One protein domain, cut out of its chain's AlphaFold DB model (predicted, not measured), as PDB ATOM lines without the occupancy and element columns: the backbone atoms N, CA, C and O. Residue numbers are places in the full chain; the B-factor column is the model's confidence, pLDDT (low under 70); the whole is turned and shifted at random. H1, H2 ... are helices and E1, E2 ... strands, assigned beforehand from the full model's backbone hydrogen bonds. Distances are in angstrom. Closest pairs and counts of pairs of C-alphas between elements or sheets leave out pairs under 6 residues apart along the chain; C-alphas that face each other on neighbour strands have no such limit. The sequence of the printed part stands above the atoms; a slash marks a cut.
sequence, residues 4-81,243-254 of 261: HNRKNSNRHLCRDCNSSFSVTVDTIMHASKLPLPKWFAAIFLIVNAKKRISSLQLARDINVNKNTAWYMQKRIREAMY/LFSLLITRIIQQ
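Overview. This is residues 4 to 81 and 243 to 254 of the 261 residues of the protein "DDE transposase" of Tamlana carrageenivorans (UniProt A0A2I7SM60). A lobe of four short helices crossed over one another, with H3 touching each of the other three, makes one end of an elongated model; at the other end a small head of chain around the strand E1 lies apart from the helices. A long stretch without named elements, residues 15 to 35, leads from that head to H1. The printed part has 90 residues, with one named strand and four named helices in the order E1, H1, H2, H3, H4, and its class is mostly helix. It is only just loose, close to compact, with a radius of gyration of the C-alphas of 14.7 A, and it spans 47 by 25 by 16 A.

Along the chain. Begin with the longest helix, H3, residues 66 to 80: find C-alpha 66 at (-34.283, 10.462, -21.346), from which it runs 20.9 A to C-alpha 80 at (-46.061, 24.604, -31.323). H1 is residues 36 to 48, 18.3 A long, and H2 is the short helix of residues 55 to 61. After the cut look for H4, residues 243 to 253, 15.2 A long, ending at C-alpha 253 at (-40.204, 35.010, -34.764). Early in the printed part is the strand E1, residues 12 to 14.

Arrangement. H3 is the hub. It touches H2 about perpendicular at 78 degrees, and the closest C-alphas, those of Ser 55 and Trp 70, are 5.1 A apart. With residues 72 to 76 alone it touches H1, the same way at a steep tilt of 67 degrees, only just short of about perpendicular; the closest C-alphas, of Ile 43 and Ile 76, are 6.9 A apart. With residues 79 to 80 alone it touches H4, about perpendicular at 78 degrees, closest at the C-alphas of Ala 79 and Ile 251, 6.0 A. H1, with residues 43 to 48 alone, touches H4 at a steep tilt of 51 degrees, opposite ways; look at the C-alphas of Phe 44 and Phe 244, the closest, 6.0 A apart. H1 and H2 are close but not clearly touching, and H2 and H4 are apart. E1 is apart from H1, H2, H3 and H4 and pairs with no named strand, but its residues 12 to 13 pair antiparallel with residues 4 to 5 and with residues 20 to 21. In H1, H2, H3 and H4 every O i to N i+4 pair is within hydrogen-bond range.

Size, cuts and confidence. The two C-alphas farthest apart, those of Asp 16 and Lys 51, are 47.1 A apart. Residues 82 to 242 are not printed, and across this cut C-alphas 81 and 243 are 13.3 A apart. The link from E1 to H1 is long, that from H1 to H2 short and that from H2 to H3 tight. The mean pLDDT of the printed part is 89.6, and residue 254 alone is under 70.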
ATOM      1  N   HIS A   4     -20.321  41.122 -35.550       77.31
ATOM      2  CA  HIS A   4     -19.048  40.399 -35.592       77.31
ATOM      3  C   HIS A   4     -19.111  39.113 -34.777       77.31
ATOM      4  O   HIS A   4     -19.683  39.082 -33.689       77.31
ATOM      5  N   ASN A   5     -18.485  38.051 -35.281       78.25
ATOM      6  CA  ASN A   5     -18.316  36.816 -34.525       78.25
ATOM      7  C   ASN A   5     -17.130  36.958 -33.557       78.25
ATOM      8  O   ASN A   5     -16.033  37.357 -33.965       78.25
ATOM      9  N   ARG A   6     -17.330  36.660 -32.272       72.94
ATOM     10  CA  ARG A   6     -16.268  36.757 -31.268       72.94
ATOM     11  C   ARG A   6     -15.431  35.479 -31.310       72.94
ATOM     12  O   ARG A   6     -15.939  34.395 -31.028       72.94
ATOM     13  N   LYS A   7     -14.142  35.620 -31.651       70.50
ATOM     14  CA  LYS A   7     -13.177  34.509 -31.768       70.50
ATOM     15  C   LYS A   7     -13.272  33.567 -30.559       70.50
ATOM     16  O   LYS A   7     -13.307  34.033 -29.422       70.50
ATOM     17  N   ASN A   8     -13.300  32.259 -30.821       70.25
ATOM     18  CA  ASN A   8     -13.400  31.185 -29.824       70.25
ATOM     19  C   ASN A   8     -14.677  31.201 -28.959       70.25
ATOM     20  O   ASN A   8     -14.674  30.681 -27.845       70.25
ATOM     21  N   SER A   9     -15.782  31.768 -29.451       73.38
ATOM     22  CA  SER A   9     -17.079  31.678 -28.774       73.38
ATOM     23  C   SER A   9     -18.241  31.563 -29.761       73.38
ATOM     24  O   SER A   9     -18.163  32.080 -30.868       73.38
ATOM     25  N   ASN A  10     -19.357  30.968 -29.330       73.81
ATOM     26  CA  ASN A  10     -20.629  30.989 -30.073       73.81
ATOM     27  C   ASN A  10     -21.407  32.297 -29.829       73.81
ATOM     28  O   ASN A  10     -22.636  32.291 -29.741       73.81
ATOM     29  N   ARG A  11     -20.694  33.410 -29.616       81.12
ATOM     30  CA  ARG A  11     -21.286  34.714 -29.323       81.12
ATOM     31  C   ARG A  11     -20.966  35.711 -30.423       81.12
ATOM     32  O   ARG A  11     -19.829  35.850 -30.866       81.12
ATOM     33  N   HIS A  12     -21.982  36.469 -30.781       83.69
ATOM     34  CA  HIS A  12     -21.915  37.602 -31.679       83.69
ATOM     35  C   HIS A  12     -21.810  38.891 -30.866       83.69
ATOM     36  O   HIS A  12     -22.268  38.949 -29.723       83.69
ATOM     37  N   LEU A  13     -21.170  39.906 -31.439       84.12
ATOM     38  CA  LEU A  13     -21.077  41.259 -30.904       84.12
ATOM     39  C   LEU A  13     -21.779  42.207 -31.877       84.12
ATOM     40  O   LEU A  13     -21.403  42.269 -33.051       84.12
ATOM     41  N   CYS A  14     -22.777  42.937 -31.391       84.69
ATOM     42  CA  CYS A  14     -23.371  44.053 -32.115       84.69
ATOM     43  C   CYS A  14     -22.479  45.282 -31.926       84.69
ATOM     44  O   CYS A  14     -22.272  45.699 -30.791       84.69
ATOM     45  N   ARG A  15     -21.944  45.874 -32.998       83.88
ATOM     46  CA  ARG A  15     -21.128  47.101 -32.879       83.88
ATOM     47  C   ARG A  15     -21.948  48.363 -32.644       83.88
ATOM     48  O   ARG A  15     -21.402  49.324 -32.120       83.88
ATOM     49  N   ASP A  16     -23.234  48.328 -32.968       87.12
ATOM     50  CA  ASP A  16     -24.116  49.486 -32.832       87.12
ATOM     51  C   ASP A  16     -24.460  49.748 -31.349       87.12
ATOM     52  O   ASP A  16     -24.531  50.894 -30.919       87.12
ATOM     53  N   CYS A  17     -24.602  48.690 -30.535       86.38
ATOM     54  CA  CYS A  17     -24.924  48.786 -29.100       86.38
ATOM     55  C   CYS A  17     -23.917  48.081 -28.170       86.38
ATOM     56  O   CYS A  17     -24.166  47.942 -26.974       86.38
ATOM     57  N   ASN A  18     -22.805  47.584 -28.717       81.19
ATOM     58  CA  ASN A  18     -21.734  46.845 -28.031       81.19
ATOM     59  C   ASN A  18     -22.190  45.628 -27.193       81.19
ATOM     60  O   ASN A  18     -21.453  45.136 -26.335       81.19
ATOM     61  N   SER A  19     -23.403  45.121 -27.432       82.25
ATOM     62  CA  SER A  19     -23.957  43.973 -26.714       82.25
ATOM     63  C   SER A  19     -23.488  42.662 -27.342       82.25
ATOM     64  O   SER A  19     -23.293  42.556 -28.557       82.25
ATOM     65  N   SER A  20     -23.303  41.638 -26.506       82.75
ATOM     66  CA  SER A  20     -22.946  40.297 -26.964       82.75
ATOM     67  C   SER A  20     -24.110  39.331 -26.795       82.75
ATOM     68  O   SER A  20     -24.640  39.217 -25.694       82.75
ATOM     69  N   PHE A  21     -24.441  38.562 -27.829       82.75
ATOM     70  CA  PHE A  21     -25.576  37.632 -27.835       82.75
ATOM     71  C   PHE A  21     -25.220  36.294 -28.502       82.75
ATOM     72  O   PHE A  21     -24.216  36.188 -29.199       82.75
ATOM     73  N   SER A  22     -26.017  35.254 -28.264       83.44
ATOM     74  CA  SER A  22     -25.960  33.983 -29.004       83.44
ATOM     75  C   SER A  22     -27.140  33.927 -29.970       83.44
ATOM     76  O   SER A  22     -28.197  34.465 -29.659       83.44
ATOM     77  N   VAL A  23     -27.002  33.220 -31.095       83.12
ATOM     78  CA  VAL A  23     -28.120  32.953 -32.031       83.12
ATOM     79  C   VAL A  23     -29.271  32.170 -31.394       83.12
ATOM     80  O   VAL A  23     -30.343  32.057 -31.970       83.12
ATOM     81  N   THR A  24     -29.036  31.590 -30.217       86.25
ATOM     82  CA  THR A  24     -30.043  30.857 -29.449       86.25
ATOM     83  C   THR A  24     -30.766  31.710 -28.417       86.25
ATOM     84  O   THR A  24     -31.707  31.201 -27.810       86.25
ATOM     85  N   VAL A  25     -30.333  32.955 -28.180       84.62
ATOM     86  CA  VAL A  25     -31.009  33.865 -27.240       84.62
ATOM     87  C   VAL A  25     -32.453  34.059 -27.694       84.62
ATOM     88  O   VAL A  25     -32.725  34.082 -28.886       84.62
ATOM     89  N   ASP A  26     -33.362  34.083 -26.724       81.81
ATOM     90  CA  ASP A  26     -34.811  34.205 -26.919       81.81
ATOM     91  C   ASP A  26     -35.425  33.173 -27.874       81.81
ATOM     92  O   ASP A  26     -36.444  33.408 -28.505       81.81
ATOM     93  N   THR A  27     -34.838  31.973 -27.931       88.44
ATOM     94  CA  THR A  27     -35.417  30.817 -28.632       88.44
ATOM     95  C   THR A  27     -35.649  29.646 -27.679       88.44
ATOM     96  O   THR A  27     -35.155  29.609 -26.545       88.44
ATOM     97  N   ILE A  28     -36.288  28.582 -28.171       89.88
ATOM     98  CA  ILE A  28     -36.372  27.290 -27.468       89.88
ATOM     99  C   ILE A  28     -35.010  26.601 -27.249       89.88
ATOM    100  O   ILE A  28     -34.950  25.560 -26.598       89.88
ATOM    101  N   MET A  29     -33.920  27.164 -27.772       90.88
ATOM    102  CA  MET A  29     -32.550  26.671 -27.614       90.88
ATOM    103  C   MET A  29     -31.717  27.547 -26.664       90.88
ATOM    104  O   MET A  29     -30.560  27.214 -26.389       90.88
ATOM    105  N   HIS A  30     -32.279  28.641 -26.134       87.12
ATOM    106  CA  HIS A  30     -31.602  29.539 -25.189       87.12
ATOM    107  C   HIS A  30     -31.079  28.734 -23.990       87.12
ATOM    108  O   HIS A  30     -31.791  27.882 -23.453       87.12
ATOM    109  N   ALA A  31     -29.815  28.971 -23.623       85.62
ATOM    110  CA  ALA A  31     -29.114  28.384 -22.477       85.62
ATOM    111  C   ALA A  31     -28.932  26.859 -22.569       85.62
ATOM    112  O   ALA A  31     -28.524  26.203 -21.609       85.62
ATOM    113  N   SER A  32     -29.178  26.273 -23.743       88.69
ATOM    114  CA  SER A  32     -28.897  24.864 -23.972       88.69
ATOM    115  C   SER A  32     -27.393  24.618 -24.083       88.69
ATOM    116  O   SER A  32     -26.687  25.298 -24.823       88.69
ATOM    117  N   LYS A  33     -26.918  23.578 -23.391       89.00
ATOM    118  CA  LYS A  33     -25.562  23.029 -23.560       89.00
ATOM    119  C   LYS A  33     -25.480  22.016 -24.711       89.00
ATOM    120  O   LYS A  33     -24.424  21.435 -24.940       89.00
ATOM    121  N   LEU A  34     -26.596  21.752 -25.396       92.06
ATOM    122  CA  LEU A  34     -26.643  20.804 -26.504       92.06
ATOM    123  C   LEU A  34     -26.228  21.475 -27.818       92.06
ATOM    124  O   LEU A  34     -26.647  22.604 -28.078       92.06
ATOM    125  N   PRO A  35     -25.490  20.765 -28.688       92.19
ATOM    126  CA  PRO A  35     -25.217  21.237 -30.038       92.19
ATOM    127  C   PRO A  35     -26.509  21.469 -30.835       92.19
ATOM    128  O   PRO A  35     -27.427  20.646 -30.785       92.19
ATOM    129  N   LEU A  36     -26.545  22.536 -31.639       92.31
ATOM    130  CA  LEU A  36     -27.667  22.850 -32.536       92.31
ATOM    131  C   LEU A  36     -28.088  21.686 -33.455       92.31
ATOM    132  O   LEU A  36     -29.292  21.471 -33.586       92.31
ATOM    133  N   PRO A  37     -27.175  20.865 -34.019       95.75
ATOM    134  CA  PRO A  37     -27.582  19.706 -34.814       95.75
ATOM    135  C   PRO A  37     -28.515  18.739 -34.072       95.75
ATOM    136  O   PRO A  37     -29.431  18.195 -34.680       95.75
ATOM    137  N   LYS A  38     -28.352  18.569 -32.748       96.81
ATOM    138  CA  LYS A  38     -29.268  17.736 -31.950       96.81
ATOM    139  C   LYS A  38     -30.650  18.369 -31.819       96.81
ATOM    140  O   LYS A  38     -31.640  17.646 -31.829       96.81
ATOM    141  N   TRP A  39     -30.726  19.696 -31.717       96.12
ATOM    142  CA  TRP A  39     -31.998  20.420 -31.715       96.12
ATOM    143  C   TRP A  39     -32.726  20.285 -33.045       96.12
ATOM    144  O   TRP A  39     -33.896  19.914 -33.046       96.12
ATOM    145  N   PHE A  40     -32.035  20.494 -34.166       96.62
ATOM    146  CA  PHE A  40     -32.635  20.324 -35.488       96.62
ATOM    147  C   PHE A  40     -33.077  18.880 -35.736       96.62
ATOM    148  O   PHE A  40     -34.202  18.668 -36.181       96.62
ATOM    149  N   ALA A  41     -32.261  17.891 -35.358       97.62
ATOM    150  CA  ALA A  41     -32.648  16.483 -35.430       97.62
ATOM    151  C   ALA A  41     -33.890  16.189 -34.573       97.62
ATOM    152  O   ALA A  41     -34.828  15.548 -35.043       97.62
ATOM    153  N   ALA A  42     -33.941  16.696 -33.336       97.56
ATOM    154  CA  ALA A  42     -35.094  16.502 -32.463       97.56
ATOM    155  C   ALA A  42     -36.365  17.154 -33.020       97.56
ATOM    156  O   ALA A  42     -37.419  16.519 -33.018       97.56
ATOM    157  N   ILE A  43     -36.267  18.389 -33.522       96.75
ATOM    158  CA  ILE A  43     -37.380  19.093 -34.166       96.75
ATOM    159  C   ILE A  43     -37.874  18.284 -35.364       96.75
ATOM    160  O   ILE A  43     -39.055  17.952 -35.411       96.75
ATOM    161  N   PHE A  44     -36.972  17.896 -36.267       96.81
ATOM    162  CA  PHE A  44     -37.287  17.116 -37.463       96.81
ATOM    163  C   PHE A  44     -37.984  15.789 -37.135       96.81
ATOM    164  O   PHE A  44     -39.026  15.478 -37.713       96.81
ATOM    165  N   LEU A  45     -37.458  15.025 -36.173       96.88
ATOM    166  CA  LEU A  45     -38.053  13.756 -35.744       96.88
ATOM    167  C   LEU A  45     -39.434  13.959 -35.117       96.88
ATOM    168  O   LEU A  45     -40.363  13.204 -35.404       96.88
ATOM    169  N   ILE A  46     -39.596  14.979 -34.268       95.50
ATOM    170  CA  ILE A  46     -40.875  15.251 -33.611       95.50
ATOM    171  C   ILE A  46     -41.914  15.675 -34.640       95.50
ATOM    172  O   ILE A  46     -42.991  15.083 -34.641       95.50
ATOM    173  N   VAL A  47     -41.641  16.655 -35.507       94.50
ATOM    174  CA  VAL A  47     -42.650  17.168 -36.452       94.50
ATOM    175  C   VAL A  47     -43.100  16.098 -37.447       94.50
ATOM    176  O   VAL A  47     -44.301  15.952 -37.661       94.50
ATOM    177  N   ASN A  48     -42.174  15.271 -37.944       92.25
ATOM    178  CA  ASN A  48     -42.469  14.234 -38.936       92.25
ATOM    179  C   ASN A  48     -43.059  12.945 -38.345       92.25
ATOM    180  O   ASN A  48     -43.647  12.131 -39.063       92.25
ATOM    181  N   ALA A  49     -42.970  12.742 -37.027       91.38
ATOM    182  CA  ALA A  49     -43.593  11.594 -36.380       91.38
ATOM    183  C   ALA A  49     -45.131  11.718 -36.380       91.38
ATOM    184  O   ALA A  49     -45.735  12.252 -35.436       91.38
ATOM    185  N   LYS A  50     -45.787  11.134 -37.399       81.69
ATOM    186  CA  LYS A  50     -47.262  11.052 -37.501       81.69
ATOM    187  C   LYS A  50     -47.884  10.459 -36.238       81.69
ATOM    188  O   LYS A  50     -48.824  11.019 -35.680       81.69
ATOM    189  N   LYS A  51     -47.297   9.369 -35.734       84.44
ATOM    190  CA  LYS A  51     -47.718   8.704 -34.493       84.44
ATOM    191  C   LYS A  51     -47.014   9.230 -33.240       84.44
ATOM    192  O   LYS A  51     -47.122   8.568 -32.225       84.44
ATOM    193  N   ARG A  52     -46.355  10.396 -33.262       89.00
ATOM    194  CA  ARG A  52     -45.582  10.937 -32.121       89.00
ATOM    195  C   ARG A  52     -44.374  10.072 -31.751       89.00
ATOM    196  O   ARG A  52     -44.215   8.961 -32.244       89.00
ATOM    197  N   ILE A  53     -43.511  10.625 -30.906       92.12
ATOM    198  CA  ILE A  53     -42.280   9.983 -30.447       92.12
ATOM    199  C   ILE A  53     -42.203  10.052 -28.921       92.12
ATOM    200  O   ILE A  53     -42.432  11.107 -28.321       92.12
ATOM    201  N   SER A  54     -41.901   8.926 -28.277       91.94
ATOM    202  CA  SER A  54     -41.680   8.895 -26.828       91.94
ATOM    203  C   SER A  54     -40.330   9.533 -26.480       91.94
ATOM    204  O   SER A  54     -39.400   9.523 -27.288       91.94
ATOM    205  N   SER A  55     -40.178  10.058 -25.260       93.19
ATOM    206  CA  SER A  55     -38.893  10.639 -24.831       93.19
ATOM    207  C   SER A  55     -37.757   9.609 -24.831       93.19
ATOM    208  O   SER A  55     -36.612   9.969 -25.068       93.19
ATOM    209  N   LEU A  56     -38.067   8.327 -24.594       93.94
ATOM    210  CA  LEU A  56     -37.105   7.219 -24.661       93.94
ATOM    211  C   LEU A  56     -36.653   6.925 -26.092       93.94
ATOM    212  O   LEU A  56     -35.487   6.614 -26.318       93.94
ATOM    213  N   GLN A  57     -37.566   6.998 -27.061       95.00
ATOM    214  CA  GLN A  57     -37.202   6.847 -28.464       95.00
ATOM    215  C   GLN A  57     -36.348   8.026 -28.923       95.00
ATOM    216  O   GLN A  57     -35.232   7.802 -29.372       95.00
ATOM    217  N   LEU A  58     -36.793   9.261 -28.674       96.94
ATOM    218  CA  LEU A  58     -36.018  10.446 -29.039       96.94
ATOM    219  C   LEU A  58     -34.616  10.429 -28.412       96.94
ATOM    220  O   LEU A  58     -33.642  10.732 -29.089       96.94
ATOM    221  N   ALA A  59     -34.507  10.044 -27.137       97.56
ATOM    222  CA  ALA A  59     -33.231   9.914 -26.434       97.56
ATOM    223  C   ALA A  59     -32.245   8.973 -27.142       97.56
ATOM    224  O   ALA A  59     -31.067   9.311 -27.256       97.56
ATOM    225  N   ARG A  60     -32.726   7.827 -27.640       97.75
ATOM    226  CA  ARG A  60     -31.917   6.883 -28.425       97.75
ATOM    227  C   ARG A  60     -31.527   7.482 -29.773       97.75
ATOM    228  O   ARG A  60     -30.349   7.470 -30.109       97.75
ATOM    229  N   ASP A  61     -32.490   8.069 -30.478       97.56
ATOM    230  CA  ASP A  61     -32.300   8.570 -31.843       97.56
ATOM    231  C   ASP A  61     -31.290   9.733 -31.914       97.56
ATOM    232  O   ASP A  61     -30.522   9.822 -32.867       97.56
ATOM    233  N   ILE A  62     -31.239  10.607 -30.896       97.44
ATOM    234  CA  ILE A  62     -30.297  11.751 -30.849       97.44
ATOM    235  C   ILE A  62     -29.143  11.562 -29.848       97.44
ATOM    236  O   ILE A  62     -28.383  12.502 -29.569       97.44
ATOM    237  N   ASN A  63     -29.013  10.352 -29.297       97.38
ATOM    238  CA  ASN A  63     -27.995   9.956 -28.327       97.38
ATOM    239  C   ASN A  63     -27.863  10.949 -27.152       97.38
ATOM    240  O   ASN A  63     -26.858  11.654 -26.997       97.38
ATOM    241  N   VAL A  64     -28.924  11.073 -26.355       97.44
ATOM    242  CA  VAL A  64     -28.969  11.846 -25.100       97.44
ATOM    243  C   VAL A  64     -29.699  11.043 -24.026       97.44
ATOM    244  O   VAL A  64     -30.353  10.046 -24.316       97.44
ATOM    245  N   ASN A  65     -29.642  11.475 -22.767       97.19
ATOM    246  CA  ASN A  65     -30.447  10.829 -21.730       97.19
ATOM    247  C   ASN A  65     -31.950  11.167 -21.873       97.19
ATOM    248  O   ASN A  65     -32.334  12.201 -22.428       97.19
ATOM    249  N   LYS A  66     -32.814  10.314 -21.306       96.00
ATOM    250  CA  LYS A  66     -34.283  10.462 -21.346       96.00
ATOM    251  C   LYS A  66     -34.766  11.831 -20.859       96.00
ATOM    252  O   LYS A  66     -35.681  12.400 -21.446       96.00
ATOM    253  N   ASN A  67     -34.179  12.349 -19.781       95.31
ATOM    254  CA  ASN A  67     -34.608  13.614 -19.175       95.31
ATOM    255  C   ASN A  67     -34.288  14.804 -20.089       95.31
ATOM    256  O   ASN A  67     -35.096  15.718 -20.217       95.31
ATOM    257  N   THR A  68     -33.152  14.747 -20.784       96.38
ATOM    258  CA  THR A  68     -32.742  15.731 -21.789       96.38
ATOM    259  C   THR A  68     -33.697  15.707 -22.974       96.38
ATOM    260  O   THR A  68     -34.212  16.752 -23.359       96.38
ATOM    261  N   ALA A  69     -34.008  14.520 -23.504       96.50
ATOM    262  CA  ALA A  69     -34.987  14.376 -24.578       96.50
ATOM    263  C   ALA A  69     -36.372  14.896 -24.163       96.50
ATOM    264  O   ALA A  69     -36.992  15.650 -24.905       96.50
ATOM    265  N   TRP A  70     -36.841  14.555 -22.960       94.12
ATOM    266  CA  TRP A  70     -38.111  15.055 -22.425       94.12
ATOM    267  C   TRP A  70     -38.128  16.586 -22.310       94.12
ATOM    268  O   TRP A  70     -39.094  17.223 -22.732       94.12
ATOM    269  N   TYR A  71     -37.042  17.185 -21.816       94.19
ATOM    270  CA  TYR A  71     -36.892  18.637 -21.726       94.19
ATOM    271  C   TYR A  71     -36.908  19.310 -23.107       94.19
ATOM    272  O   TYR A  71     -37.615  20.300 -23.298       94.19
ATOM    273  N   MET A  72     -36.200  18.745 -24.093       95.75
ATOM    274  CA  MET A  72     -36.247  19.227 -25.479       95.75
ATOM    275  C   MET A  72     -37.664  19.150 -26.042       95.75
ATOM    276  O   MET A  72     -38.157  20.133 -26.588       95.75
ATOM    277  N   GLN A  73     -38.352  18.016 -25.864       95.00
ATOM    278  CA  GLN A  73     -39.732  17.867 -26.320       95.00
ATOM    279  C   GLN A  73     -40.654  18.903 -25.681       95.00
ATOM    280  O   GLN A  73     -41.499  19.453 -26.375       95.00
ATOM    281  N   LYS A  74     -40.497  19.191 -24.382       93.12
ATOM    282  CA  LYS A  74     -41.279  20.231 -23.704       93.12
ATOM    283  C   LYS A  74     -41.113  21.576 -24.410       93.12
ATOM    284  O   LYS A  74     -42.105  22.139 -24.850       93.12
ATOM    285  N   ARG A  75     -39.876  22.046 -24.606       93.00
ATOM    286  CA  ARG A  75     -39.619  23.342 -25.264       93.00
ATOM    287  C   ARG A  75     -40.070  23.371 -26.725       93.00
ATOM    288  O   ARG A  75     -40.563  24.390 -27.183       93.00
ATOM    289  N   ILE A  76     -39.951  22.256 -27.441       94.81
ATOM    290  CA  ILE A  76     -40.450  22.142 -28.819       94.81
ATOM    291  C   ILE A  76     -41.981  22.249 -28.859       94.81
ATOM    292  O   ILE A  76     -42.507  22.912 -29.745       94.81
ATOM    293  N   ARG A  77     -42.701  21.660 -27.893       93.19
ATOM    294  CA  ARG A  77     -44.163  21.818 -27.790       93.19
ATOM    295  C   ARG A  77     -44.577  23.246 -27.465       93.19
ATOM    296  O   ARG A  77     -45.562  23.705 -28.024       93.19
ATOM    297  N   GLU A  78     -43.806  23.968 -26.653       89.88
ATOM    298  CA  GLU A  78     -44.062  25.398 -26.427       89.88
ATOM    299  C   GLU A  78     -43.994  26.206 -27.728       89.88
ATOM    300  O   GLU A  78     -44.835  27.064 -27.951       89.88
ATOM    301  N   ALA A  79     -43.057  25.900 -28.630       91.25
ATOM    302  CA  ALA A  79     -43.009  26.542 -29.951       91.25
ATOM    303  C   ALA A  79     -44.162  26.128 -30.889       91.25
ATOM    304  O   ALA A  79     -44.412  26.788 -31.896       91.25
ATOM    305  N   MET A  80     -44.864  25.031 -30.586       92.50
ATOM    306  CA  MET A  80     -46.061  24.604 -31.323       92.50
ATOM    307  C   MET A  80     -47.334  25.282 -30.815       92.50
ATOM    308  O   MET A  80     -48.374  25.188 -31.470       92.50
ATOM    309  N   TYR A  81     -47.262  25.968 -29.676       88.44
ATOM    310  CA  TYR A  81     -48.385  26.704 -29.131       88.44
ATOM    311  C   TYR A  81     -48.870  27.800 -30.107       88.44
ATOM    312  O   TYR A  81     -48.089  28.459 -30.792       88.44
ATOM    313  N   LEU A 243     -43.953  21.231 -41.910       94.44
ATOM    314  CA  LEU A 243     -43.938  21.447 -40.465       94.44
ATOM    315  C   LEU A 243     -42.555  21.800 -39.911       94.44
ATOM    316  O   LEU A 243     -42.481  22.465 -38.874       94.44
ATOM    317  N   PHE A 244     -41.471  21.339 -40.543       95.25
ATOM    318  CA  PHE A 244     -40.126  21.664 -40.080       95.25
ATOM    319  C   PHE A 244     -39.846  23.146 -40.311       95.25
ATOM    320  O   PHE A 244     -39.596  23.878 -39.353       95.25
ATOM    321  N   SER A 245     -39.964  23.599 -41.559       94.81
ATOM    322  CA  SER A 245     -39.735  24.998 -41.929       94.81
ATOM    323  C   SER A 245     -40.690  25.945 -41.204       94.81
ATOM    324  O   SER A 245     -40.263  26.985 -40.693       94.81
ATOM    325  N   LEU A 246     -41.961  25.557 -41.064       93.69
ATOM    326  CA  LEU A 246     -42.953  26.318 -40.309       93.69
ATOM    327  C   LEU A 246     -42.542  26.500 -38.842       93.69
ATOM    328  O   LEU A 246     -42.575  27.617 -38.321       93.69
ATOM    329  N   LEU A 247     -42.144  25.419 -38.162       93.62
ATOM    330  CA  LEU A 247     -41.790  25.496 -36.747       93.62
ATOM    331  C   LEU A 247     -40.485  26.268 -36.530       93.62
ATOM    332  O   LEU A 247     -40.403  27.048 -35.586       93.62
ATOM    333  N   ILE A 248     -39.490  26.101 -37.405       92.88
ATOM    334  CA  ILE A 248     -38.251  26.892 -37.357       92.88
ATOM    335  C   ILE A 248     -38.553  28.383 -37.518       92.88
ATOM    336  O   ILE A 248     -38.058  29.188 -36.732       92.88
ATOM    337  N   THR A 249     -39.416  28.746 -38.467       91.00
ATOM    338  CA  THR A 249     -39.834  30.140 -38.673       91.00
ATOM    339  C   THR A 249     -40.495  30.706 -37.418       91.00
ATOM    340  O   THR A 249     -40.123  31.785 -36.960       91.00
ATOM    341  N   ARG A 250     -41.399  29.944 -36.786       89.38
ATOM    342  CA  ARG A 250     -42.022  30.340 -35.512       89.38
ATOM    343  C   ARG A 250     -41.010  30.507 -34.384       89.38
ATOM    344  O   ARG A 250     -41.084  31.495 -33.667       89.38
ATOM    345  N   ILE A 251     -40.053  29.588 -34.245       89.25
ATOM    346  CA  ILE A 251     -39.003  29.652 -33.212       89.25
ATOM    347  C   ILE A 251     -38.149  30.919 -33.342       89.25
ATOM    348  O   ILE A 251     -37.660  31.418 -32.334       89.25
ATOM    349  N   ILE A 252     -37.947  31.418 -34.564       84.69
ATOM    350  CA  ILE A 252     -37.162  32.633 -34.825       84.69
ATOM    351  C   ILE A 252     -37.995  33.903 -34.589       84.69
ATOM    352  O   ILE A 252     -37.441  34.933 -34.222       84.69
ATOM    353  N   GLN A 253     -39.311  33.845 -34.813       78.25
ATOM    354  CA  GLN A 253     -40.204  35.010 -34.764       78.25
ATOM    355  C   GLN A 253     -40.915  35.214 -33.418       78.25
ATOM    356  O   GLN A 253     -41.416  36.308 -33.170       78.25
ATOM    357  N   GLN A 254     -41.015  34.184 -32.575       66.94
ATOM    358  CA  GLN A 254     -41.767  34.233 -31.318       66.94
ATOM    359  C   GLN A 254     -40.847  34.152 -30.102       66.94
ATOM    360  O   GLN A 254     -40.039  33.229 -29.989       66.94
TER     361      GLN A 254